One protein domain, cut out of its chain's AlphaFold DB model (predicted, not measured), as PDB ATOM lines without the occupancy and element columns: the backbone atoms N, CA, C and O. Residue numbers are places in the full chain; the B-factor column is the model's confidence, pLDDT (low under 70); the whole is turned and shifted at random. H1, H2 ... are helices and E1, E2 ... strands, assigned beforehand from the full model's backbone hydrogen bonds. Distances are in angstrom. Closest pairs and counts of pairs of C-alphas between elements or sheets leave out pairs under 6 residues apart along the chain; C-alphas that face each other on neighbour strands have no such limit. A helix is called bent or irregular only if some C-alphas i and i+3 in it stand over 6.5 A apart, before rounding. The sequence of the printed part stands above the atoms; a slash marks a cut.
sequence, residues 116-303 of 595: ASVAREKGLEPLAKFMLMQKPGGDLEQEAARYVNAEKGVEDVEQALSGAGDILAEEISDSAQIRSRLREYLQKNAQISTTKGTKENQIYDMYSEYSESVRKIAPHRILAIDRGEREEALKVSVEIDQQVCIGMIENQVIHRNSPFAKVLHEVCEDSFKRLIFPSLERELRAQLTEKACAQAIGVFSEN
ATOM      1  N   ALA A 116     156.829 147.802 155.796       92.94
ATOM      2  CA  ALA A 116     157.004 148.326 157.146       92.94
ATOM      3  C   ALA A 116     157.657 147.307 158.093       92.94
ATOM      4  O   ALA A 116     158.575 147.654 158.826       92.94
ATOM      5  N   SER A 117     157.234 146.035 158.073       92.62
ATOM      6  CA  SER A 117     157.873 145.000 158.905       92.62
ATOM      7  C   SER A 117     159.345 144.785 158.535       92.62
ATOM      8  O   SER A 117     160.180 144.681 159.426       92.62
ATOM      9  N   VAL A 118     159.678 144.817 157.238       94.12
ATOM     10  CA  VAL A 118     161.064 144.744 156.758       94.12
ATOM     11  C   VAL A 118     161.848 145.962 157.234       94.12
ATOM     12  O   VAL A 118     162.942 145.815 157.759       94.12
ATOM     13  N   ALA A 119     161.293 147.166 157.119       94.44
ATOM     14  CA  ALA A 119     161.937 148.378 157.613       94.44
ATOM     15  C   ALA A 119     162.156 148.356 159.142       94.44
ATOM     16  O   ALA A 119     163.211 148.784 159.616       94.44
ATOM     17  N   ARG A 120     161.218 147.792 159.918       93.94
ATOM     18  CA  ARG A 120     161.388 147.558 161.365       93.94
ATOM     19  C   ARG A 120     162.503 146.544 161.647       93.94
ATOM     20  O   ARG A 120     163.352 146.826 162.487       93.94
ATOM     21  N   GLU A 121     162.577 145.433 160.905       93.31
ATOM     22  CA  GLU A 121     163.687 144.457 160.979       93.31
ATOM     23  C   GLU A 121     165.050 145.117 160.682       93.31
ATOM     24  O   GLU A 121     166.050 144.811 161.332       93.31
ATOM     25  N   LYS A 122     165.085 146.079 159.750       94.19
ATOM     26  CA  LYS A 122     166.279 146.882 159.433       94.19
ATOM     27  C   LYS A 122     166.624 147.931 160.501       94.19
ATOM     28  O   LYS A 122     167.700 148.523 160.451       94.19
ATOM     29  N   GLY A 123     165.767 148.132 161.503       94.19
ATOM     30  CA  GLY A 123     165.987 149.072 162.604       94.19
ATOM     31  C   GLY A 123     165.620 150.523 162.288       94.19
ATOM     32  O   GLY A 123     166.147 151.421 162.938       94.19
ATOM     33  N   LEU A 124     164.728 150.765 161.319       96.50
ATOM     34  CA  LEU A 124     164.307 152.112 160.893       96.50
ATOM     35  C   LEU A 124     163.152 152.701 161.724       96.50
ATOM     36  O   LEU A 124     162.754 153.845 161.517       96.50
ATOM     37  N   GLU A 125     162.610 151.956 162.690       94.94
ATOM     38  CA  GLU A 125     161.511 152.425 163.547       94.94
ATOM     39  C   GLU A 125     161.834 153.714 164.332       94.94
ATOM     40  O   GLU A 125     160.977 154.599 164.396       94.94
ATOM     41  N   PRO A 126     163.042 153.899 164.905       96.69
ATOM     42  CA  PRO A 126     163.373 155.152 165.581       96.69
ATOM     43  C   PRO A 126     163.403 156.357 164.627       96.69
ATOM     44  O   PRO A 126     162.980 157.444 165.023       96.69
ATOM     45  N   LEU A 127     163.808 156.163 163.364       95.81
ATOM     46  CA  LEU A 127     163.771 157.204 162.330       95.81
ATOM     47  C   LEU A 127     162.326 157.584 161.969       95.81
ATOM     48  O   LEU A 127     162.004 158.768 161.894       95.81
ATOM     49  N   ALA A 128     161.427 156.602 161.845       96.06
ATOM     50  CA  ALA A 128     159.997 156.853 161.646       96.06
ATOM     51  C   ALA A 128     159.390 157.664 162.810       96.06
ATOM     52  O   ALA A 128     158.705 158.666 162.592       96.06
ATOM     53  N   LYS A 129     159.714 157.307 164.062       94.75
ATOM     54  CA  LYS A 129     159.295 158.075 165.252       94.75
ATOM     55  C   LYS A 129     159.855 159.498 165.241       94.75
ATOM     56  O   LYS A 129     159.149 160.434 165.616       94.75
ATOM     57  N   PHE A 130     161.100 159.680 164.798       94.75
ATOM     58  CA  PHE A 130     161.701 161.003 164.641       94.75
ATOM     59  C   PHE A 130     160.947 161.865 163.623       94.75
ATOM     60  O   PHE A 130     160.598 163.008 163.935       94.75
ATOM     61  N   MET A 131     160.631 161.302 162.456       94.00
ATOM     62  CA  MET A 131     159.835 161.968 161.423       94.00
ATOM     63  C   MET A 131     158.462 162.394 161.951       94.00
ATOM     64  O   MET A 131     158.052 163.528 161.719       94.00
ATOM     65  N   LEU A 132     157.779 161.535 162.716       92.94
ATOM     66  CA  LEU A 132     156.450 161.830 163.261       92.94
ATOM     67  C   LEU A 132     156.460 162.948 164.320       92.94
ATOM     68  O   LEU A 132     155.507 163.722 164.404       92.94
ATOM     69  N   MET A 133     157.544 163.082 165.098       93.00
ATOM     70  CA  MET A 133     157.683 164.148 166.104       93.00
ATOM     71  C   MET A 133     157.736 165.559 165.500       93.00
ATOM     72  O   MET A 133     157.347 166.511 166.175       93.00
ATOM     73  N   GLN A 134     158.238 165.711 164.267       92.56
ATOM     74  CA  GLN A 134     158.246 166.984 163.522       92.56
ATOM     75  C   GLN A 134     158.848 168.169 164.301       92.56
ATOM     76  O   GLN A 134     158.324 169.284 164.273       92.56
ATOM     77  N   LYS A 135     159.941 167.931 165.039       90.12
ATOM     78  CA  LYS A 135     160.561 168.958 165.893       90.12
ATOM     79  C   LYS A 135     161.094 170.124 165.049       90.12
ATOM     80  O   LYS A 135     161.906 169.873 164.158       90.12
ATOM     81  N   PRO A 136     160.721 171.386 165.346       85.94
ATOM     82  CA  PRO A 136     161.266 172.550 164.650       85.94
ATOM     83  C   PRO A 136     162.799 172.574 164.690       85.94
ATOM     84  O   PRO A 136     163.393 172.360 165.746       85.94
ATOM     85  N   GLY A 137     163.431 172.838 163.544       82.75
ATOM     86  CA  GLY A 137     164.894 172.861 163.412       82.75
ATOM     87  C   GLY A 137     165.570 171.485 163.356       82.75
ATOM     88  O   GLY A 137     166.794 171.424 163.404       82.75
ATOM     89  N   GLY A 138     164.808 170.388 163.270       85.69
ATOM     90  CA  GLY A 138     165.367 169.060 163.022       85.69
ATOM     91  C   GLY A 138     165.922 168.924 161.601       85.69
ATOM     92  O   GLY A 138     165.291 169.375 160.649       85.69
ATOM     93  N   ASP A 139     167.077 168.271 161.474       89.25
ATOM     94  CA  ASP A 139     167.686 167.904 160.192       89.25
ATOM     95  C   ASP A 139     167.403 166.424 159.904       89.25
ATOM     96  O   ASP A 139     167.903 165.523 160.587       89.25
ATOM     97  N   LEU A 140     166.535 166.186 158.921       90.81
ATOM     98  CA  LEU A 140     166.070 164.849 158.572       90.81
ATOM     99  C   LEU A 140     167.156 164.020 157.876       90.81
ATOM    100  O   LEU A 140     167.258 162.824 158.140       90.81
ATOM    101  N   GLU A 141     167.970 164.642 157.023       90.38
ATOM    102  CA  GLU A 141     169.050 163.958 156.306       90.38
ATOM    103  C   GLU A 141     170.152 163.542 157.281       90.38
ATOM    104  O   GLU A 141     170.624 162.403 157.246       90.38
ATOM    105  N   GLN A 142     170.506 164.433 158.213       92.75
ATOM    106  CA  GLN A 142     171.496 164.139 159.244       92.75
ATOM    107  C   GLN A 142     171.043 163.010 160.178       92.75
ATOM    108  O   GLN A 142     171.851 162.151 160.542       92.75
ATOM    109  N   GLU A 143     169.772 163.002 160.590       93.25
ATOM    110  CA  GLU A 143     169.250 161.921 161.428       93.25
ATOM    111  C   GLU A 143     169.185 160.605 160.642       93.25
ATOM    112  O   GLU A 143     169.642 159.580 161.143       93.25
ATOM    113  N   ALA A 144     168.708 160.623 159.393       93.19
ATOM    114  CA  ALA A 144     168.616 159.435 158.545       93.19
ATOM    115  C   ALA A 144     169.982 158.810 158.218       93.19
ATOM    116  O   ALA A 144     170.095 157.582 158.187       93.19
ATOM    117  N   ALA A 145     171.041 159.617 158.083       94.19
ATOM    118  CA  ALA A 145     172.411 159.135 157.889       94.19
ATOM    119  C   ALA A 145     172.881 158.170 158.995       94.19
ATOM    120  O   ALA A 145     173.709 157.296 158.741       94.19
ATOM    121  N   ARG A 146     172.324 158.266 160.211       95.19
ATOM    122  CA  ARG A 146     172.646 157.370 161.340       95.19
ATOM    123  C   ARG A 146     172.108 155.951 161.166       95.19
ATOM    124  O   ARG A 146     172.552 155.046 161.868       95.19
ATOM    125  N   TYR A 147     171.153 155.765 160.261       94.56
ATOM    126  CA  TYR A 147     170.481 154.490 160.020       94.56
ATOM    127  C   TYR A 147     170.950 153.803 158.730       94.56
ATOM    128  O   TYR A 147     170.484 152.703 158.429       94.56
ATOM    129  N   VAL A 148     171.893 154.406 157.995       94.25
ATOM    130  CA  VAL A 148     172.533 153.782 156.830       94.25
ATOM    131  C   VAL A 148     173.392 152.614 157.302       94.25
ATOM    132  O   VAL A 148     174.321 152.771 158.095       94.25
ATOM    133  N   ASN A 149     173.051 151.417 156.840       92.50
ATOM    134  CA  ASN A 149     173.714 150.180 157.209       92.50
ATOM    135  C   ASN A 149     173.544 149.143 156.088       92.50
ATOM    136  O   ASN A 149     172.503 148.486 155.981       92.50
ATOM    137  N   ALA A 150     174.594 148.965 155.282       89.38
ATOM    138  CA  ALA A 150     174.600 148.027 154.162       89.38
ATOM    139  C   ALA A 150     174.384 146.563 154.596       89.38
ATOM    140  O   ALA A 150     173.725 145.811 153.884       89.38
ATOM    141  N   GLU A 151     174.842 146.158 155.789       87.38
ATOM    142  CA  GLU A 151     174.625 144.797 156.316       87.38
ATOM    143  C   GLU A 151     173.150 144.529 156.637       87.38
ATOM    144  O   GLU A 151     172.667 143.404 156.511       87.38
ATOM    145  N   LYS A 152     172.406 145.577 157.007       87.06
ATOM    146  CA  LYS A 152     170.944 145.533 157.157       87.06
ATOM    147  C   LYS A 152     170.211 145.836 155.845       87.06
ATOM    148  O   LYS A 152     168.983 145.893 155.830       87.06
ATOM    149  N   GLY A 153     170.923 146.023 154.733       89.50
ATOM    150  CA  GLY A 153     170.347 146.351 153.428       89.50
ATOM    151  C   GLY A 153     169.740 147.755 153.357       89.50
ATOM    152  O   GLY A 153     168.689 147.917 152.735       89.50
ATOM    153  N   VAL A 154     170.331 148.730 154.052       93.50
ATOM    154  CA  VAL A 154     170.044 150.171 153.922       93.50
ATOM    155  C   VAL A 154     171.311 150.839 153.392       93.50
ATOM    156  O   VAL A 154     172.247 151.081 154.151       93.50
ATOM    157  N   GLU A 155     171.381 151.064 152.086       93.00
ATOM    158  CA  GLU A 155     172.617 151.458 151.393       93.00
ATOM    159  C   GLU A 155     172.881 152.966 151.439       93.00
ATOM    160  O   GLU A 155     174.036 153.391 151.439       93.00
ATOM    161  N   ASP A 156     171.825 153.772 151.530       95.00
ATOM    162  CA  ASP A 156     171.903 155.228 151.521       95.00
ATOM    163  C   ASP A 156     170.788 155.877 152.367       95.00
ATOM    164  O   ASP A 156     169.915 155.214 152.942       95.00
ATOM    165  N   VAL A 157     170.861 157.206 152.483       94.69
ATOM    166  CA  VAL A 157     169.902 158.029 153.237       94.69
ATOM    167  C   VAL A 157     168.494 157.940 152.644       94.69
ATOM    168  O   VAL A 157     167.518 157.929 153.392       94.69
ATOM    169  N   GLU A 158     168.370 157.839 151.322       94.31
ATOM    170  CA  GLU A 158     167.082 157.761 150.631       94.31
ATOM    171  C   GLU A 158     166.355 156.455 150.977       94.31
ATOM    172  O   GLU A 158     165.176 156.475 151.327       94.31
ATOM    173  N   GLN A 159     167.068 155.327 151.004       93.88
ATOM    174  CA  GLN A 159     166.543 154.037 151.449       93.88
ATOM    175  C   GLN A 159     166.151 154.055 152.931       93.88
ATOM    176  O   GLN A 159     165.143 153.444 153.303       93.88
ATOM    177  N   ALA A 160     166.907 154.756 153.784       94.62
ATOM    178  CA  ALA A 160     166.557 154.919 155.195       94.62
ATOM    179  C   ALA A 160     165.242 155.704 155.356       94.62
ATOM    180  O   ALA A 160     164.346 155.262 156.080       94.62
ATOM    181  N   LEU A 161     165.099 156.824 154.641       95.06
ATOM    182  CA  LEU A 161     163.887 157.648 154.638       95.06
ATOM    183  C   LEU A 161     162.692 156.924 154.023       95.06
ATOM    184  O   LEU A 161     161.603 156.966 154.589       95.06
ATOM    185  N   SER A 162     162.894 156.208 152.918       95.31
ATOM    186  CA  SER A 162     161.860 155.401 152.271       95.31
ATOM    187  C   SER A 162     161.359 154.293 153.201       95.31
ATOM    188  O   SER A 162     160.155 154.144 153.391       95.31
ATOM    189  N   GLY A 163     162.266 153.572 153.869       95.56
ATOM    190  CA  GLY A 163     161.887 152.531 154.824       95.56
ATOM    191  C   GLY A 163     161.192 153.081 156.075       95.56
ATOM    192  O   GLY A 163     160.216 152.493 156.540       95.56
ATOM    193  N   ALA A 164     161.632 154.226 156.605       96.75
ATOM    194  CA  ALA A 164     160.912 154.920 157.675       96.75
ATOM    195  C   ALA A 164     159.526 155.411 157.209       96.75
ATOM    196  O   ALA A 164     158.544 155.291 157.942       96.75
ATOM    197  N   GLY A 165     159.427 155.882 155.965       96.81
ATOM    198  CA  GLY A 165     158.179 156.242 155.302       96.81
ATOM    199  C   GLY A 165     157.225 155.058 155.145       96.81
ATOM    200  O   GLY A 165     156.046 155.200 155.444       96.81
ATOM    201  N   ASP A 166     157.719 153.870 154.785       97.12
ATOM    202  CA  ASP A 166     156.921 152.639 154.715       97.12
ATOM    203  C   ASP A 166     156.303 152.269 156.077       97.12
ATOM    204  O   ASP A 166     155.161 151.804 156.128       97.12
ATOM    205  N   ILE A 167     157.036 152.480 157.181       96.25
ATOM    206  CA  ILE A 167     156.527 152.283 158.551       96.25
ATOM    207  C   ILE A 167     155.379 153.255 158.831       96.25
ATOM    208  O   ILE A 167     154.294 152.820 159.220       96.25
ATOM    209  N   LEU A 168     155.597 154.550 158.585       97.06
ATOM    210  CA  LEU A 168     154.583 155.581 158.805       97.06
ATOM    211  C   LEU A 168     153.362 155.394 157.899       97.06
ATOM    212  O   LEU A 168     152.235 155.549 158.358       97.06
ATOM    213  N   ALA A 169     153.552 155.005 156.638       97.38
ATOM    214  CA  ALA A 169     152.460 154.755 155.707       97.38
ATOM    215  C   ALA A 169     151.552 153.617 156.188       97.38
ATOM    216  O   ALA A 169     150.330 153.705 156.038       97.38
ATOM    217  N   GLU A 170     152.116 152.569 156.797       95.50
ATOM    218  CA  GLU A 170     151.339 151.492 157.414       95.50
ATOM    219  C   GLU A 170     150.593 151.971 158.669       95.50
ATOM    220  O   GLU A 170     149.409 151.676 158.813       95.50
ATOM    221  N   GLU A 171     151.239 152.754 159.536       94.50
ATOM    222  CA  GLU A 171     150.625 153.294 160.761       94.50
ATOM    223  C   GLU A 171     149.474 154.265 160.460       94.50
ATOM    224  O   GLU A 171     148.401 154.173 161.056       94.50
ATOM    225  N   ILE A 172     149.653 155.142 159.469       96.31
ATOM    226  CA  ILE A 172     148.604 156.030 158.951       96.31
ATOM    227  C   ILE A 172     147.451 155.205 158.366       96.31
ATOM    228  O   ILE A 172     146.283 155.503 158.619       96.31
ATOM    229  N   SER A 173     147.762 154.141 157.616       95.38
ATOM    230  CA  SER A 173     146.748 153.280 157.000       95.38
ATOM    231  C   SER A 173     145.912 152.504 158.017       95.38
ATOM    232  O   SER A 173     144.740 152.217 157.754       95.38
ATOM    233  N   ASP A 174     146.498 152.184 159.169       93.94
ATOM    234  CA  ASP A 174     145.835 151.489 160.269       93.94
ATOM    235  C   ASP A 174     145.014 152.421 161.177       93.94
ATOM    236  O   ASP A 174     144.273 151.938 162.032       93.94
ATOM    237  N   SER A 175     145.103 153.743 161.001       94.06
ATOM    238  CA  SER A 175     144.354 154.702 161.818       94.06
ATOM    239  C   SER A 175     142.848 154.614 161.557       94.06
ATOM    240  O   SER A 175     142.345 155.062 160.521       94.06
ATOM    241  N   ALA A 176     142.101 154.101 162.539       91.56
ATOM    242  CA  ALA A 176     140.640 154.017 162.489       91.56
ATOM    243  C   ALA A 176     139.980 155.388 162.236       91.56
ATOM    244  O   ALA A 176     139.023 155.488 161.468       91.56
ATOM    245  N   GLN A 177     140.530 156.466 162.807       92.12
ATOM    246  CA  GLN A 177     140.012 157.824 162.620       92.12
ATOM    247  C   GLN A 177     140.163 158.310 161.172       92.12
ATOM    248  O   GLN A 177     139.215 158.858 160.600       92.12
ATOM    249  N   ILE A 178     141.337 158.099 160.567       95.44
ATOM    250  CA  ILE A 178     141.600 158.472 159.171       95.44
ATOM    251  C   ILE A 178     140.677 157.683 158.244       95.44
ATOM    252  O   ILE A 178     140.002 158.270 157.396       95.44
ATOM    253  N   ARG A 179     140.591 156.363 158.446       94.88
ATOM    254  CA  ARG A 179     139.736 155.480 157.646       94.88
ATOM    255  C   ARG A 179     138.267 155.871 157.735       94.88
ATOM    256  O   ARG A 179     137.620 155.958 156.696       94.88
ATOM    257  N   SER A 180     137.762 156.176 158.932       92.88
ATOM    258  CA  SER A 180     136.374 156.612 159.126       92.88
ATOM    259  C   SER A 180     136.057 157.884 158.338       92.88
ATOM    260  O   SER A 180     135.083 157.918 157.588       92.88
ATOM    261  N   ARG A 181     136.906 158.916 158.432       95.12
ATOM    262  CA  ARG A 181     136.685 160.179 157.704       95.12
ATOM    263  C   ARG A 181     136.736 159.996 156.189       95.12
ATOM    264  O   ARG A 181     135.901 160.548 155.475       95.12
ATOM    265  N   LEU A 182     137.691 159.207 155.698       96.62
ATOM    266  CA  LEU A 182     137.804 158.918 154.270       96.62
ATOM    267  C   LEU A 182     136.617 158.088 153.772       96.62
ATOM    268  O   LEU A 182     136.076 158.394 152.714       96.62
ATOM    269  N   ARG A 183     136.151 157.100 154.544       94.62
ATOM    270  CA  ARG A 183     134.946 156.316 154.235       94.62
ATOM    271  C   ARG A 183     133.723 157.217 154.070       94.62
ATOM    272  O   ARG A 183     133.027 157.117 153.060       94.62
ATOM    273  N   GLU A 184     133.491 158.134 155.009       94.25
ATOM    274  CA  GLU A 184     132.393 159.105 154.916       94.25
ATOM    275  C   GLU A 184     132.512 160.013 153.685       94.25
ATOM    276  O   GLU A 184     131.507 160.345 153.050       94.25
ATOM    277  N   TYR A 185     133.736 160.427 153.342       96.69
ATOM    278  CA  TYR A 185     133.985 161.247 152.161       96.69
ATOM    279  C   TYR A 185     133.713 160.474 150.864       96.69
ATOM    280  O   TYR A 185     133.016 160.998 149.989       96.69
ATOM    281  N   LEU A 186     134.180 159.224 150.761       96.00
ATOM    282  CA  LEU A 186     133.929 158.343 149.619       96.00
ATOM    283  C   LEU A 186     132.427 158.113 149.420       96.00
ATOM    284  O   LEU A 186     131.919 158.319 148.322       96.00
ATOM    285  N   GLN A 187     131.684 157.775 150.477       94.06
ATOM    286  CA  GLN A 187     130.237 157.539 150.381       94.06
ATOM    287  C   GLN A 187     129.457 158.751 149.838       94.06
ATOM    288  O   GLN A 187     128.412 158.589 149.205       94.06
ATOM    289  N   LYS A 188     129.944 159.974 150.083       95.56
ATOM    290  CA  LYS A 188     129.282 161.216 149.653       95.56
ATOM    291  C   LYS A 188     129.714 161.685 148.265       95.56
ATOM    292  O   LYS A 188     128.883 162.266 147.567       95.56
ATOM    293  N   ASN A 189     130.977 161.470 147.891       97.00
ATOM    294  CA  ASN A 189     131.600 162.154 146.751       97.00
ATOM    295  C   ASN A 189     132.155 161.217 145.673       97.00
ATOM    296  O   ASN A 189     132.463 161.691 144.582       97.00
ATOM    297  N   ALA A 190     132.287 159.917 145.945       97.56
ATOM    298  CA  ALA A 190     132.824 158.981 144.967       97.56
ATOM    299  C   ALA A 190     131.843 158.716 143.819       97.56
ATOM    300  O   ALA A 190     130.615 158.824 143.964       97.56
ATOM    301  N   GLN A 191     132.402 158.333 142.677       97.88
ATOM    302  CA  GLN A 191     131.664 157.916 141.490       97.88
ATOM    303  C   GLN A 191     132.079 156.499 141.101       97.88
ATOM    304  O   GLN A 191     133.250 156.143 141.198       97.88
ATOM    305  N   ILE A 192     131.115 155.681 140.689       97.81
ATOM    306  CA  ILE A 192     131.390 154.426 139.994       97.81
ATOM    307  C   ILE A 192     131.579 154.779 138.530       97.81
ATOM    308  O   ILE A 192     130.668 155.343 137.932       97.81
ATOM    309  N   SER A 193     132.737 154.433 137.987       97.25
ATOM    310  CA  SER A 193     133.101 154.648 136.592       97.25
ATOM    311  C   SER A 193     133.358 153.303 135.926       97.25
ATOM    312  O   SER A 193     133.966 152.410 136.528       97.25
ATOM    313  N   THR A 194     132.868 153.134 134.704       97.62
ATOM    314  CA  THR A 194     133.019 151.909 133.926       97.62
ATOM    315  C   THR A 194     133.538 152.201 132.528       97.62
ATOM    316  O   THR A 194     133.144 153.166 131.871       97.62
ATOM    317  N   THR A 195     134.424 151.323 132.068       96.69
ATOM    318  CA  THR A 195     134.985 151.333 130.713       96.69
ATOM    319  C   THR A 195     134.811 149.967 130.055       96.69
ATOM    320  O   THR A 195     134.500 148.978 130.725       96.69
ATOM    321  N   LYS A 196     135.039 149.886 128.740       95.31
ATOM    322  CA  LYS A 196     135.017 148.613 128.010       95.31
ATOM    323  C   LYS A 196     136.030 147.611 128.570       95.31
ATOM    324  O   LYS A 196     137.200 147.927 128.813       95.31
ATOM    325  N   GLY A 197     135.557 146.384 128.750       93.62
ATOM    326  CA  GLY A 197     136.358 145.230 129.125       93.62
ATOM    327  C   GLY A 197     137.111 144.614 127.949       93.62
ATOM    328  O   GLY A 197     137.319 145.233 126.907       93.62
ATOM    329  N   THR A 198     137.569 143.382 128.144       94.31
ATOM    330  CA  THR A 198     138.315 142.609 127.141       94.31
ATOM    331  C   THR A 198     137.403 141.805 126.219       94.31
ATOM    332  O   THR A 198     137.826 141.462 125.117       94.31
ATOM    333  N   LYS A 199     136.171 141.497 126.645       93.56
ATOM    334  CA  LYS A 199     135.190 140.740 125.858       93.56
ATOM    335  C   LYS A 199     134.062 141.651 125.390       93.56
ATOM    336  O   LYS A 199     133.382 142.273 126.195       93.56
ATOM    337  N   GLU A 200     133.833 141.710 124.083       87.62
ATOM    338  CA  GLU A 200     132.720 142.492 123.543       87.62
ATOM    339  C   GLU A 200     131.381 141.808 123.829       87.62
ATOM    340  O   GLU A 200     131.188 140.628 123.529       87.62
ATOM    341  N   ASN A 201     130.439 142.563 124.395       90.94
ATOM    342  CA  ASN A 201     129.065 142.125 124.588       90.94
ATOM    343  C   ASN A 201     128.124 143.338 124.563       90.94
ATOM    344  O   ASN A 201     128.129 144.157 125.482       90.94
ATOM    345  N   GLN A 202     127.290 143.408 123.522       91.75
ATOM    346  CA  GLN A 202     126.377 144.530 123.261       91.75
ATOM    347  C   GLN A 202     125.343 144.755 124.378       91.75
ATOM    348  O   GLN A 202     124.800 145.847 124.519       91.75
ATOM    349  N   ILE A 203     125.090 143.744 125.220       92.50
ATOM    350  CA  ILE A 203     124.181 143.858 126.374       92.50
ATOM    351  C   ILE A 203     124.636 144.969 127.339       92.50
ATOM    352  O   ILE A 203     123.798 145.586 127.996       92.50
ATOM    353  N   TYR A 204     125.941 145.255 127.404       94.50
ATOM    354  CA  TYR A 204     126.522 146.241 128.317       94.50
ATOM    355  C   TYR A 204     126.918 147.556 127.631       94.50
ATOM    356  O   TYR A 204     127.615 148.370 128.239       94.50
ATOM    357  N   ASP A 205     126.470 147.808 126.396       92.06
ATOM    358  CA  ASP A 205     126.846 149.010 125.635       92.06
ATOM    359  C   ASP A 205     126.529 150.301 126.400       92.06
ATOM    360  O   ASP A 205     127.353 151.214 126.458       92.06
ATOM    361  N   MET A 206     125.387 150.345 127.095       94.00
ATOM    362  CA  MET A 206     124.993 151.498 127.915       94.00
ATOM    363  C   MET A 206     125.920 151.771 129.115       94.00
ATOM    364  O   MET A 206     125.870 152.859 129.681       94.00
ATOM    365  N   TYR A 207     126.748 150.795 129.502       95.38
ATOM    366  CA  TYR A 207     127.723 150.886 130.591       95.38
ATOM    367  C   TYR A 207     129.176 150.912 130.085       95.38
ATOM    368  O   TYR A 207     130.106 150.881 130.884       95.38
ATOM    369  N   SER A 208     129.409 150.962 128.772       90.00
ATOM    370  CA  SER A 208     130.766 150.910 128.207       90.00
ATOM    371  C   SER A 208     131.601 152.165 128.471       90.00
ATOM    372  O   SER A 208     132.826 152.077 128.477       90.00
ATOM    373  N   GLU A 209     130.950 153.311 128.678       94.12
ATOM    374  CA  GLU A 209     131.543 154.595 129.074       94.12
ATOM    375  C   GLU A 209     130.551 155.299 130.004       94.12
ATOM    376  O   GLU A 209     129.771 156.159 129.592       94.12
ATOM    377  N   TYR A 210     130.501 154.853 131.255       96.38
ATOM    378  CA  TYR A 210     129.478 155.282 132.204       96.38
ATOM    379  C   TYR A 210     130.103 155.747 133.509       96.38
ATOM    380  O   TYR A 210     131.048 155.142 134.001       96.38
ATOM    381  N   SER A 211     129.558 156.818 134.084       96.62
ATOM    382  CA  SER A 211     129.954 157.290 135.406       96.62
ATOM    383  C   SER A 211     128.742 157.808 136.169       96.62
ATOM    384  O   SER A 211     127.922 158.557 135.633       96.62
ATOM    385  N   GLU A 212     128.595 157.386 137.424       96.81
ATOM    386  CA  GLU A 212     127.507 157.822 138.294       96.81
ATOM    387  C   GLU A 212     127.956 157.925 139.753       96.81
ATOM    388  O   GLU A 212     128.726 157.116 140.264       96.81
ATOM    389  N   SER A 213     127.413 158.914 140.467       97.44
ATOM    390  CA  SER A 213     127.644 159.070 141.902       97.44
ATOM    391  C   SER A 213     127.183 157.846 142.698       97.44
ATOM    392  O   SER A 213     126.018 157.446 142.635       97.44
ATOM    393  N   VAL A 214     128.070 157.355 143.567       96.44
ATOM    394  CA  VAL A 214     127.827 156.268 144.533       96.44
ATOM    395  C   VAL A 214     126.588 156.516 145.397       96.44
ATOM    396  O   VAL A 214     125.872 155.587 145.757       96.44
ATOM    397  N   ARG A 215     126.288 157.779 145.713       94.88
ATOM    398  CA  ARG A 215     125.131 158.143 146.540       94.88
ATOM    399  C   ARG A 215     123.793 157.954 145.815       94.88
ATOM    400  O   ARG A 215     122.765 157.808 146.477       94.88
ATOM    401  N   LYS A 216     123.788 158.037 144.483       94.94
ATOM    402  CA  LYS A 216     122.571 158.078 143.655       94.94
ATOM    403  C   LYS A 216     122.356 156.820 142.822       94.94
ATOM    404  O   LYS A 216     121.219 156.579 142.424       94.94
ATOM    405  N   ILE A 217     123.415 156.053 142.569       96.94
ATOM    406  CA  ILE A 217     123.355 154.875 141.710       96.94
ATOM    407  C   ILE A 217     122.289 153.888 142.176       96.94
ATOM    408  O   ILE A 217     122.199 153.514 143.349       96.94
ATOM    409  N   ALA A 218     121.443 153.491 141.229       96.50
ATOM    410  CA  ALA A 218     120.350 152.579 141.496       96.50
ATOM    411  C   ALA A 218     120.871 151.136 141.650       96.50
ATOM    412  O   ALA A 218     121.681 150.689 140.836       96.50
ATOM    413  N   PRO A 219     120.357 150.364 142.620       96.00
ATOM    414  CA  PRO A 219     120.759 148.976 142.861       96.00
ATOM    415  C   PRO A 219     120.782 148.041 141.649       96.00
ATOM    416  O   PRO A 219     121.758 147.326 141.449       96.00
ATOM    417  N   HIS A 220     119.778 148.091 140.771       94.75
ATOM    418  CA  HIS A 220     119.767 147.257 139.561       94.75
ATOM    419  C   HIS A 220     120.932 147.569 138.601       94.75
ATOM    420  O   HIS A 220     121.373 146.681 137.876       94.75
ATOM    421  N   ARG A 221     121.460 148.805 138.603       96.44
ATOM    422  CA  ARG A 221     122.639 149.172 137.804       96.44
ATOM    423  C   ARG A 221     123.916 148.603 138.401       96.44
ATOM    424  O   ARG A 221     124.760 148.151 137.644       96.44
ATOM    425  N   ILE A 222     124.031 148.568 139.733       97.62
ATOM    426  CA  ILE A 222     125.148 147.891 140.412       97.62
ATOM    427  C   ILE A 222     125.191 146.417 140.004       97.62
ATOM    428  O   ILE A 222     126.232 145.957 139.556       97.62
ATOM    429  N   LEU A 223     124.055 145.711 140.042       97.12
ATOM    430  CA  LEU A 223     123.996 144.305 139.618       97.12
ATOM    431  C   LEU A 223     124.401 144.113 138.150       97.12
ATOM    432  O   LEU A 223     125.139 143.182 137.828       97.12
ATOM    433  N   ALA A 224     123.952 145.001 137.257       96.31
ATOM    434  CA  ALA A 224     124.329 144.958 135.847       96.31
ATOM    435  C   ALA A 224     125.834 145.209 135.639       96.31
ATOM    436  O   ALA A 224     126.473 144.478 134.882       96.31
ATOM    437  N   ILE A 225     126.395 146.207 136.328       97.06
ATOM    438  CA  ILE A 225     127.820 146.552 136.287       97.06
ATOM    439  C   ILE A 225     128.668 145.398 136.832       97.06
ATOM    440  O   ILE A 225     129.607 144.972 136.164       97.06
ATOM    441  N   ASP A 226     128.314 144.849 137.994       97.00
ATOM    442  CA  ASP A 226     129.044 143.753 138.642       97.00
ATOM    443  C   ASP A 226     129.016 142.479 137.786       97.00
ATOM    444  O   ASP A 226     130.020 141.772 137.657       97.00
ATOM    445  N   ARG A 227     127.883 142.199 137.130       96.44
ATOM    446  CA  ARG A 227     127.793 141.102 136.166       96.44
ATOM    447  C   ARG A 227     128.665 141.351 134.938       96.44
ATOM    448  O   ARG A 227     129.393 140.443 134.539       96.44
ATOM    449  N   GLY A 228     128.606 142.551 134.360       96.50
ATOM    450  CA  GLY A 228     129.425 142.925 133.206       96.50
ATOM    451  C   GLY A 228     130.924 142.849 133.506       96.50
ATOM    452  O   GLY A 228     131.692 142.390 132.664       96.50
ATOM    453  N   GLU A 229     131.336 143.215 134.722       96.56
ATOM    454  CA  GLU A 229     132.709 143.050 135.209       96.56
ATOM    455  C   GLU A 229     133.111 141.573 135.295       96.56
ATOM    456  O   GLU A 229     134.151 141.173 134.773       96.56
ATOM    457  N   ARG A 230     132.263 140.730 135.897       95.81
ATOM    458  CA  ARG A 230     132.519 139.288 136.033       95.81
ATOM    459  C   ARG A 230     132.558 138.555 134.690       95.81
ATOM    460  O   ARG A 230     133.276 137.569 134.554       95.81
ATOM    461  N   GLU A 231     131.791 139.021 133.708       95.81
ATOM    462  CA  GLU A 231     131.824 138.524 132.327       95.81
ATOM    463  C   GLU A 231     132.987 139.117 131.503       95.81
ATOM    464  O   GLU A 231     133.144 138.766 130.334       95.81
ATOM    465  N   GLU A 232     133.831 139.966 132.106       96.62
ATOM    466  CA  GLU A 232     134.950 140.689 131.479       96.62
ATOM    467  C   GLU A 232     134.529 141.645 130.346       96.62
ATOM    468  O   GLU A 232     135.356 142.059 129.526       96.62
ATOM    469  N   ALA A 233     133.246 142.010 130.292       96.94
ATOM    470  CA  ALA A 233     132.708 142.958 129.323       96.94
ATOM    471  C   ALA A 233     132.880 144.417 129.758       96.94
ATOM    472  O   ALA A 233     132.949 145.313 128.916       96.94
ATOM    473  N   LEU A 234     133.011 144.649 131.064       97.50
ATOM    474  CA  LEU A 234     133.273 145.953 131.664       97.50
ATOM    475  C   LEU A 234     134.524 145.900 132.544       97.50
ATOM    476  O   LEU A 234     134.870 144.861 133.102       97.50
ATOM    477  N   LYS A 235     135.181 147.046 132.703       96.88
ATOM    478  CA  LYS A 235     136.130 147.322 133.787       96.88
ATOM    479  C   LYS A 235     135.522 148.378 134.686       96.88
ATOM    480  O   LYS A 235     135.043 149.388 134.171       96.88
ATOM    481  N   VAL A 236     135.563 148.161 135.995       97.12
ATOM    482  CA  VAL A 236     134.936 149.052 136.972       97.12
ATOM    483  C   VAL A 236     136.001 149.654 137.876       97.12
ATOM    484  O   VAL A 236     136.931 148.974 138.303       97.12
ATOM    485  N   SER A 237     135.862 150.940 138.171       95.38
ATOM    486  CA  SER A 237     136.724 151.660 139.105       95.38
ATOM    487  C   SER A 237     135.920 152.661 139.918       95.38
ATOM    488  O   SER A 237     134.919 153.203 139.442       95.38
ATOM    489  N   VAL A 238     136.372 152.938 141.139       97.50
ATOM    490  CA  VAL A 238     135.855 154.054 141.932       97.50
ATOM    491  C   VAL A 238     136.697 155.302 141.662       97.50
ATOM    492  O   VAL A 238     137.907 155.304 141.858       97.50
ATOM    493  N   GLU A 239     136.058 156.391 141.249       96.81
ATOM    494  CA  GLU A 239     136.699 157.693 141.058       96.81
ATOM    495  C   GLU A 239     136.422 158.615 142.252       96.81
ATOM    496  O   GLU A 239     135.293 158.717 142.741       96.81
ATOM    497  N   ILE A 240     137.464 159.299 142.734       97.12
ATOM    498  CA  ILE A 240     137.401 160.250 143.850       97.12
ATOM    499  C   ILE A 240     138.481 161.327 143.686       97.12
ATOM    500  O   ILE A 240     139.534 161.071 143.100       97.12
ATOM    501  N   ASP A 241     138.252 162.518 144.246       97.06
ATOM    502  CA  ASP A 241     139.294 163.541 144.354       97.06
ATOM    503  C   ASP A 241     140.366 163.096 145.364       97.06
ATOM    504  O   ASP A 241     140.198 163.174 146.588       97.06
ATOM    505  N   GLN A 242     141.473 162.581 144.829       96.12
ATOM    506  CA  GLN A 242     142.587 162.084 145.630       96.12
ATOM    507  C   GLN A 242     143.293 163.206 146.397       96.12
ATOM    508  O   GLN A 242     143.746 162.962 147.509       96.12
ATOM    509  N   GLN A 243     143.364 164.423 145.847       96.81
ATOM    510  CA  GLN A 243     144.062 165.538 146.497       96.81
ATOM    511  C   GLN A 243     143.329 165.969 147.764       96.81
ATOM    512  O   GLN A 243     143.951 166.181 148.805       96.81
ATOM    513  N   VAL A 244     141.995 165.995 147.720       97.44
ATOM    514  CA  VAL A 244     141.184 166.228 148.921       97.44
ATOM    515  C   VAL A 244     141.410 165.126 149.959       97.44
ATOM    516  O   VAL A 244     141.586 165.427 151.140       97.44
ATOM    517  N   CYS A 245     141.446 163.858 149.541       97.56
ATOM    518  CA  CYS A 245     141.663 162.735 150.458       97.56
ATOM    519  C   CYS A 245     143.052 162.775 151.114       97.56
ATOM    520  O   CYS A 245     143.160 162.601 152.327       97.56
ATOM    521  N   ILE A 246     144.103 163.038 150.334       97.94
ATOM    522  CA  ILE A 246     145.474 163.182 150.836       97.94
ATOM    523  C   ILE A 246     145.545 164.372 151.802       97.94
ATOM    524  O   ILE A 246     146.008 164.206 152.928       97.94
ATOM    525  N   GLY A 247     144.948 165.517 151.459       97.44
ATOM    526  CA  GLY A 247     144.854 166.669 152.362       97.44
ATOM    527  C   GLY A 247     144.122 166.366 153.681       97.44
ATOM    528  O   GLY A 247     144.479 166.894 154.735       97.44
ATOM    529  N   MET A 248     143.119 165.477 153.689       97.38
ATOM    530  CA  MET A 248     142.466 165.026 154.933       97.38
ATOM    531  C   MET A 248     143.389 164.198 155.836       97.38
ATOM    532  O   MET A 248     143.241 164.248 157.063       97.38
ATOM    533  N   ILE A 249     144.306 163.430 155.241       97.75
ATOM    534  CA  ILE A 249     145.333 162.667 155.959       97.75
ATOM    535  C   ILE A 249     146.384 163.636 156.503       97.75
ATOM    536  O   ILE A 249     146.670 163.619 157.698       97.75
ATOM    537  N   GLU A 250     146.886 164.540 155.663       97.19
ATOM    538  CA  GLU A 250     147.883 165.545 156.045       97.19
ATOM    539  C   GLU A 250     147.427 166.397 157.221       97.19
ATOM    540  O   GLU A 250     148.188 166.594 158.159       97.19
ATOM    541  N   ASN A 251     146.168 166.839 157.229       95.38
ATOM    542  CA  ASN A 251     145.612 167.631 158.327       95.38
ATOM    543  C   ASN A 251     145.632 166.908 159.689       95.38
ATOM    544  O   ASN A 251     145.468 167.553 160.723       95.38
ATOM    545  N   GLN A 252     145.783 165.580 159.706       93.56
ATOM    546  CA  GLN A 252     145.924 164.789 160.933       93.56
ATOM    547  C   GLN A 252     147.375 164.437 161.253       93.56
ATOM    548  O   GLN A 252     147.699 164.234 162.419       93.56
ATOM    549  N   VAL A 253     148.231 164.343 160.235       95.06
ATOM    550  CA  VAL A 253     149.605 163.847 160.372       95.06
ATOM    551  C   VAL A 253     150.618 164.989 160.446       95.06
ATOM    552  O   VAL A 253     151.551 164.926 161.240       95.06
ATOM    553  N   ILE A 254     150.464 166.039 159.640       95.44
ATOM    554  CA  ILE A 254     151.462 167.096 159.459       95.44
ATOM    555  C   ILE A 254     151.153 168.283 160.375       95.44
ATOM    556  O   ILE A 254     150.104 168.923 160.284       95.44
ATOM    557  N   HIS A 255     152.095 168.613 161.258       93.44
ATOM    558  CA  HIS A 255     151.984 169.775 162.135       93.44
ATOM    559  C   HIS A 255     152.170 171.083 161.357       93.44
ATOM    560  O   HIS A 255     152.933 171.171 160.391       93.44
ATOM    561  N   ARG A 256     151.533 172.157 161.837       88.50
ATOM    562  CA  ARG A 256     151.745 173.502 161.291       88.50
ATOM    563  C   ARG A 256     153.231 173.881 161.388       88.50
ATOM    564  O   ARG A 256     153.806 173.816 162.470       88.50
ATOM    565  N   ASN A 257     153.817 174.330 160.275       87.19
ATOM    566  CA  ASN A 257     155.242 174.675 160.135       87.19
ATOM    567  C   ASN A 257     156.214 173.496 160.350       87.19
ATOM    568  O   ASN A 257     157.349 173.706 160.780       87.19
ATOM    569  N   SER A 258     155.782 172.265 160.068       91.56
ATOM    570  CA  SER A 258     156.655 171.091 160.122       91.56
ATOM    571  C   SER A 258     157.864 171.235 159.185       91.56
ATOM    572  O   SER A 258     157.675 171.515 157.998       91.56
ATOM    573  N   PRO A 259     159.102 170.992 159.660       91.44
ATOM    574  CA  PRO A 259     160.284 170.982 158.796       91.44
ATOM    575  C   PRO A 259     160.307 169.780 157.839       91.44
ATOM    576  O   PRO A 259     161.060 169.784 156.870       91.44
ATOM    577  N   PHE A 260     159.475 168.762 158.083       94.44
ATOM    578  CA  PHE A 260     159.436 167.516 157.310       94.44
ATOM    579  C   PHE A 260     158.211 167.425 156.393       94.44
ATOM    580  O   PHE A 260     157.919 166.354 155.867       94.44
ATOM    581  N   ALA A 261     157.490 168.536 156.193       93.25
ATOM    582  CA  ALA A 261     156.212 168.560 155.483       93.25
ATOM    583  C   ALA A 261     156.267 167.896 154.097       93.25
ATOM    584  O   ALA A 261     155.362 167.148 153.753       93.25
ATOM    585  N   LYS A 262     157.346 168.110 153.329       93.69
ATOM    586  CA  LYS A 262     157.502 167.512 151.994       93.69
ATOM    587  C   LYS A 262     157.590 165.982 152.044       93.69
ATOM    588  O   LYS A 262     156.857 165.308 151.335       93.69
ATOM    589  N   VAL A 263     158.442 165.434 152.910       94.25
ATOM    590  CA  VAL A 263     158.604 163.975 153.034       94.25
ATOM    591  C   VAL A 263     157.347 163.344 153.632       94.25
ATOM    592  O   VAL A 263     156.909 162.285 153.198       94.25
ATOM    593  N   LEU A 264     156.707 164.006 154.600       96.06
ATOM    594  CA  LEU A 264     155.454 163.514 155.174       96.06
ATOM    595  C   LEU A 264     154.281 163.576 154.186       96.06
ATOM    596  O   LEU A 264     153.412 162.711 154.258       96.06
ATOM    597  N   HIS A 265     154.261 164.537 153.258       96.81
ATOM    598  CA  HIS A 265     153.306 164.564 152.146       96.81
ATOM    599  C   HIS A 265     153.446 163.310 151.273       96.81
ATOM    600  O   HIS A 265     152.459 162.612 151.052       96.81
ATOM    601  N   GLU A 266     154.671 162.962 150.869       97.00
ATOM    602  CA  GLU A 266     154.955 161.755 150.075       97.00
ATOM    603  C   GLU A 266     154.522 160.474 150.817       97.00
ATOM    604  O   GLU A 266     153.918 159.575 150.230       97.00
ATOM    605  N   VAL A 267     154.736 160.417 152.136       97.62
ATOM    606  CA  VAL A 267     154.261 159.315 152.991       97.62
ATOM    607  C   VAL A 267     152.729 159.255 153.061       97.62
ATOM    608  O   VAL A 267     152.152 158.167 152.999       97.62
ATOM    609  N   CYS A 268     152.048 160.399 153.186       97.88
ATOM    610  CA  CYS A 268     150.583 160.461 153.195       97.88
ATOM    611  C   CYS A 268     149.998 160.013 151.848       97.88
ATOM    612  O   CYS A 268     149.025 159.255 151.817       97.88
ATOM    613  N   GLU A 269     150.608 160.442 150.743       97.94
ATOM    614  CA  GLU A 269     150.230 160.054 149.387       97.94
ATOM    615  C   GLU A 269     150.403 158.547 149.156       97.94
ATOM    616  O   GLU A 269     149.471 157.889 148.677       97.94
ATOM    617  N   ASP A 270     151.550 157.976 149.537       97.56
ATOM    618  CA  ASP A 270     151.793 156.535 149.435       97.56
ATOM    619  C   ASP A 270     150.819 155.739 150.316       97.56
ATOM    620  O   ASP A 270     150.188 154.790 149.839       97.56
ATOM    621  N   SER A 271     150.608 156.163 151.567       97.62
ATOM    622  CA  SER A 271     149.639 155.520 152.464       97.62
ATOM    623  C   SER A 271     148.236 155.496 151.858       97.62
ATOM    624  O   SER A 271     147.567 154.454 151.853       97.62
ATOM    625  N   PHE A 272     147.798 156.622 151.284       98.12
ATOM    626  CA  PHE A 272     146.505 156.711 150.624       98.12
ATOM    627  C   PHE A 272     146.423 155.773 149.419       98.12
ATOM    628  O   PHE A 272     145.577 154.877 149.399       98.12
ATOM    629  N   LYS A 273     147.306 155.954 148.431       97.38
ATOM    630  CA  LYS A 273     147.217 155.281 147.129       97.38
ATOM    631  C   LYS A 273     147.448 153.779 147.224       97.38
ATOM    632  O   LYS A 273     146.750 153.006 146.573       97.38
ATOM    633  N   ARG A 274     148.429 153.351 148.022       96.44
ATOM    634  CA  ARG A 274     148.854 151.948 148.085       96.44
ATOM    635  C   ARG A 274     148.036 151.124 149.071       96.44
ATOM    636  O   ARG A 274     147.824 149.937 148.830       96.44
ATOM    637  N   LEU A 275     147.610 151.717 150.188       95.44
ATOM    638  CA  LEU A 275     147.059 150.960 151.318       95.44
ATOM    639  C   LEU A 275     145.600 151.314 151.626       95.44
ATOM    640  O   LEU A 275     144.755 150.417 151.709       95.44
ATOM    641  N   ILE A 276     145.282 152.600 151.805       96.31
ATOM    642  CA  ILE A 276     143.953 153.022 152.269       96.31
ATOM    643  C   ILE A 276     142.917 152.919 151.149       96.31
ATOM    644  O   ILE A 276     141.919 152.216 151.320       96.31
ATOM    645  N   PHE A 277     143.150 153.583 150.016       97.44
ATOM    646  CA  PHE A 277     142.176 153.695 148.933       97.44
ATOM    647  C   PHE A 277     141.774 152.329 148.353       97.44
ATOM    648  O   PHE A 277     140.579 152.043 148.381       97.44
ATOM    649  N   PRO A 278     142.694 151.404 147.998       96.12
ATOM    650  CA  PRO A 278     142.305 150.080 147.498       96.12
ATOM    651  C   PRO A 278     141.531 149.241 148.525       96.12
ATOM    652  O   PRO A 278     140.804 148.308 148.183       96.12
ATOM    653  N   SER A 279     141.718 149.504 149.824       94.25
ATOM    654  CA  SER A 279     140.930 148.856 150.873       94.25
ATOM    655  C   SER A 279     139.529 149.455 150.980       94.25
ATOM    656  O   SER A 279     138.585 148.688 151.135       94.25
ATOM    657  N   LEU A 280     139.400 150.784 150.939       95.06
ATOM    658  CA  LEU A 280     138.112 151.473 151.054       95.06
ATOM    659  C   LEU A 280     137.271 151.350 149.778       95.06
ATOM    660  O   LEU A 280     136.056 151.245 149.873       95.06
ATOM    661  N   GLU A 281     137.897 151.299 148.604       96.06
ATOM    662  CA  GLU A 281     137.237 151.025 147.324       96.06
ATOM    663  C   GLU A 281     136.537 149.662 147.349       96.06
ATOM    664  O   GLU A 281     135.344 149.572 147.065       96.06
ATOM    665  N   ARG A 282     137.252 148.607 147.761       95.12
ATOM    666  CA  ARG A 282     136.675 147.262 147.901       95.12
ATOM    667  C   ARG A 282     135.547 147.225 148.923       95.12
ATOM    668  O   ARG A 282     134.532 146.585 148.675       95.12
ATOM    669  N   GLU A 283     135.722 147.906 150.055       93.38
ATOM    670  CA  GLU A 283     134.686 148.018 151.084       93.38
ATOM    671  C   GLU A 283     133.430 148.710 150.532       93.38
ATOM    672  O   GLU A 283     132.323 148.206 150.704       93.38
ATOM    673  N   LEU A 284     133.597 149.820 149.809       95.12
ATOM    674  CA  LEU A 284     132.496 150.569 149.214       95.12
ATOM    675  C   LEU A 284     131.757 149.764 148.141       95.12
ATOM    676  O   LEU A 284     130.529 149.719 148.148       95.12
ATOM    677  N   ARG A 285     132.495 149.113 147.232       96.19
ATOM    678  CA  ARG A 285     131.918 148.240 146.198       96.19
ATOM    679  C   ARG A 285     131.126 147.105 146.844       96.19
ATOM    680  O   ARG A 285     129.971 146.917 146.489       96.19
ATOM    681  N   ALA A 286     131.691 146.439 147.854       94.31
ATOM    682  CA  ALA A 286     131.004 145.377 148.585       94.31
ATOM    683  C   ALA A 286     129.699 145.863 149.239       94.31
ATOM    684  O   ALA A 286     128.679 145.199 149.097       94.31
ATOM    685  N   GLN A 287     129.698 147.040 149.877       93.25
ATOM    686  CA  GLN A 287     128.487 147.633 150.465       93.25
ATOM    687  C   GLN A 287     127.409 147.936 149.413       93.25
ATOM    688  O   GLN A 287     126.220 147.726 149.658       93.25
ATOM    689  N   LEU A 288     127.806 148.441 148.241       96.12
ATOM    690  CA  LEU A 288     126.876 148.697 147.138       96.12
ATOM    691  C   LEU A 288     126.269 147.395 146.610       96.12
ATOM    692  O   LEU A 288     125.054 147.338 146.418       96.12
ATOM    693  N   THR A 289     127.090 146.362 146.413       96.88
ATOM    694  CA  THR A 289     126.642 145.039 145.969       96.88
ATOM    695  C   THR A 289     125.719 144.396 147.003       96.88
ATOM    696  O   THR A 289     124.636 143.958 146.638       96.88
ATOM    697  N   GLU A 290     126.077 144.400 148.291       93.94
ATOM    698  CA  GLU A 290     125.255 143.852 149.383       93.94
ATOM    699  C   GLU A 290     123.876 144.520 149.428       93.94
ATOM    700  O   GLU A 290     122.846 143.848 149.388       93.94
ATOM    701  N   LYS A 291     123.840 145.858 149.391       93.81
ATOM    702  CA  LYS A 291     122.586 146.617 149.330       93.81
ATOM    703  C   LYS A 291     121.764 146.266 148.089       93.81
ATOM    704  O   LYS A 291     120.534 146.208 148.160       93.81
ATOM    705  N   ALA A 292     122.425 146.073 146.950       96.69
ATOM    706  CA  ALA A 292     121.741 145.769 145.707       96.69
ATOM    707  C   ALA A 292     121.159 144.355 145.674       96.69
ATOM    708  O   ALA A 292     120.007 144.183 145.266       96.69
ATOM    709  N   CYS A 293     121.913 143.378 146.170       95.81
ATOM    710  CA  CYS A 293     121.461 142.009 146.356       95.81
ATOM    711  C   CYS A 293     120.278 141.949 147.324       95.81
ATOM    712  O   CYS A 293     119.245 141.393 146.963       95.81
ATOM    713  N   ALA A 294     120.364 142.598 148.491       91.62
ATOM    714  CA  ALA A 294     119.280 142.616 149.473       91.62
ATOM    715  C   ALA A 294     117.965 143.161 148.882       91.62
ATOM    716  O   ALA A 294     116.902 142.563 149.053       91.62
ATOM    717  N   GLN A 295     118.024 144.257 148.112       94.12
ATOM    718  CA  GLN A 295     116.832 144.787 147.447       94.12
ATOM    719  C   GLN A 295     116.276 143.818 146.392       94.12
ATOM    720  O   GLN A 295     115.062 143.625 146.316       94.12
ATOM    721  N   ALA A 296     117.141 143.228 145.564       95.69
ATOM    722  CA  ALA A 296     116.719 142.293 144.525       95.69
ATOM    723  C   ALA A 296     116.091 141.026 145.123       95.69
ATOM    724  O   ALA A 296     115.012 140.623 144.693       95.69
ATOM    725  N   ILE A 297     116.699 140.464 146.172       94.44
ATOM    726  CA  ILE A 297     116.171 139.321 146.929       94.44
ATOM    727  C   ILE A 297     114.800 139.646 147.532       94.44
ATOM    728  O   ILE A 297     113.901 138.807 147.469       94.44
ATOM    729  N   GLY A 298     114.588 140.866 148.035       91.81
ATOM    730  CA  GLY A 298     113.265 141.313 148.488       91.81
ATOM    731  C   GLY A 298     112.206 141.264 147.378       91.81
ATOM    732  O   GLY A 298     111.106 140.754 147.586       91.81
ATOM    733  N   VAL A 299     112.548 141.711 146.164       94.69
ATOM    734  CA  VAL A 299     111.654 141.620 144.993       94.69
ATOM    735  C   VAL A 299     111.410 140.163 144.586       94.69
ATOM    736  O   VAL A 299     110.278 139.789 144.284       94.69
ATOM    737  N   PHE A 300     112.445 139.323 144.597       95.12
ATOM    738  CA  PHE A 300     112.327 137.895 144.286       95.12
ATOM    739  C   PHE A 300     111.428 137.167 145.282       95.12
ATOM    740  O   PHE A 300     110.609 136.344 144.877       95.12
ATOM    741  N   SER A 301     111.542 137.514 146.562       94.19
ATOM    742  CA  SER A 301     110.721 136.980 147.646       94.19
ATOM    743  C   SER A 301     109.243 137.308 147.433       94.19
ATOM    744  O   SER A 301     108.394 136.419 147.486       94.19
ATOM    745  N   GLU A 302     108.930 138.558 147.088       93.56
ATOM    746  CA  GLU A 302     107.556 138.978 146.793       93.56
ATOM    747  C   GLU A 302     107.008 138.311 145.520       93.56
ATOM    748  O   GLU A 302     105.868 137.842 145.489       93.56
ATOM    749  N   ASN A 303     107.826 138.185 144.473       94.19
ATOM    750  CA  ASN A 303     107.439 137.481 143.251       94.19
ATOM    751  C   ASN A 303     107.164 135.991 143.506       94.19
ATOM    752  O   ASN A 303     106.174 135.457 142.999       94.19
TER     753      ASN A 303
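What this domain is: This is residues 116 to 303 of the 595 residues of the protein "YqgFc domain-containing protein" of Clostridium sp. CAG:242 (UniProt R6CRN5). A long bent helix, H9, runs from a helical head of H1, H2, H3 and H4 at one end of a rod to a small three-stranded sheet covered by H7, and its residues 297 to 303 stick out beyond. H5 and H8 pack on each other between head and sheet. The 188 printed residues hold nine named helices and three named strands, in the order H1 H2 H3 H4 H5 E1 H6 E2 H7 E3 H8 H9; the sheet, E2 E1 E3, is antiparallel. The class is mostly helix, and the whole is loose, with a radius of gyration of the C-alphas of 21.6 A and spans of 69 by 33 by 28 A.

How they stand to each other: Inner strand E1, residues 191 to 196, has as antiparallel neighbours E2, residues 209 to 213, with N 194 and O 210 at 2.8 A, and E3, residues 234 to 239, with N 193 and O 237 at 2.9 A, within hydrogen-bond range. H7, residues 219 to 230, is over E1 and E3, its height over the sheet 9.4 A. E2, H7 and E3 form a split strand-helix-strand unit, with E1 between its two strands and a right-handed crossover. H6, residues 202 to 207, is irregular, C-alphas 203 and 206 being 7.8 A apart, and only grazes the sheet. H9, residues 261 to 303, assigned as one helix by its hydrogen bonds, is bent, C-alphas 274 and 277 being 7.0 A apart; its arms are H9a, to residue 274, and H9b, from 277. H9b touches H7 with residues 288 to 296 alone at a steep tilt of 62 degrees, closest C-alphas Ala 292 and Pro 219, 4.4 A. H5, residues 176 to 189, touches H8, residues 242 to 253, with residues 178 to 182 alone, closest C-alphas Ile 178 and Ile 249, 6.5 A. H8 touches H9a, closest C-alphas Ile 246 and Glu 269, 5.9 A. H4, residues 157 to 173, touches H9a, closest C-alphas Ala 169 and Ser 271, 4.4 A. H4 also touches H1, residues 116 to 121, H2, residues 125 to 133, and H3, residues 140 to 145; H2 and H3 are a helical hairpin. O i to N i+4 pairs are all within range in H1, H2, H3, H4, H5, H7 and H9a, against 7 of 8 in H8, 22 of 23 in H9b and 0 of 2 in H6, where 2 of 3 O i to N i+3 pairs are.

Where its parts are: H1 begins at C-alpha 116 (157.004, 148.326, 157.146). H4 is 23.9 A long, H9a 19.6 A and H9b 38.8 A, ending at C-alpha 303 (107.439, 137.481, 143.251).

The domain as a whole: The C-alphas of Gln 142 and Asn 303, the two farthest apart, are 71.2 A apart. The printed part has no cut, the link from H3 to H4 is long, and no printed residue is under 70 in pLDDT.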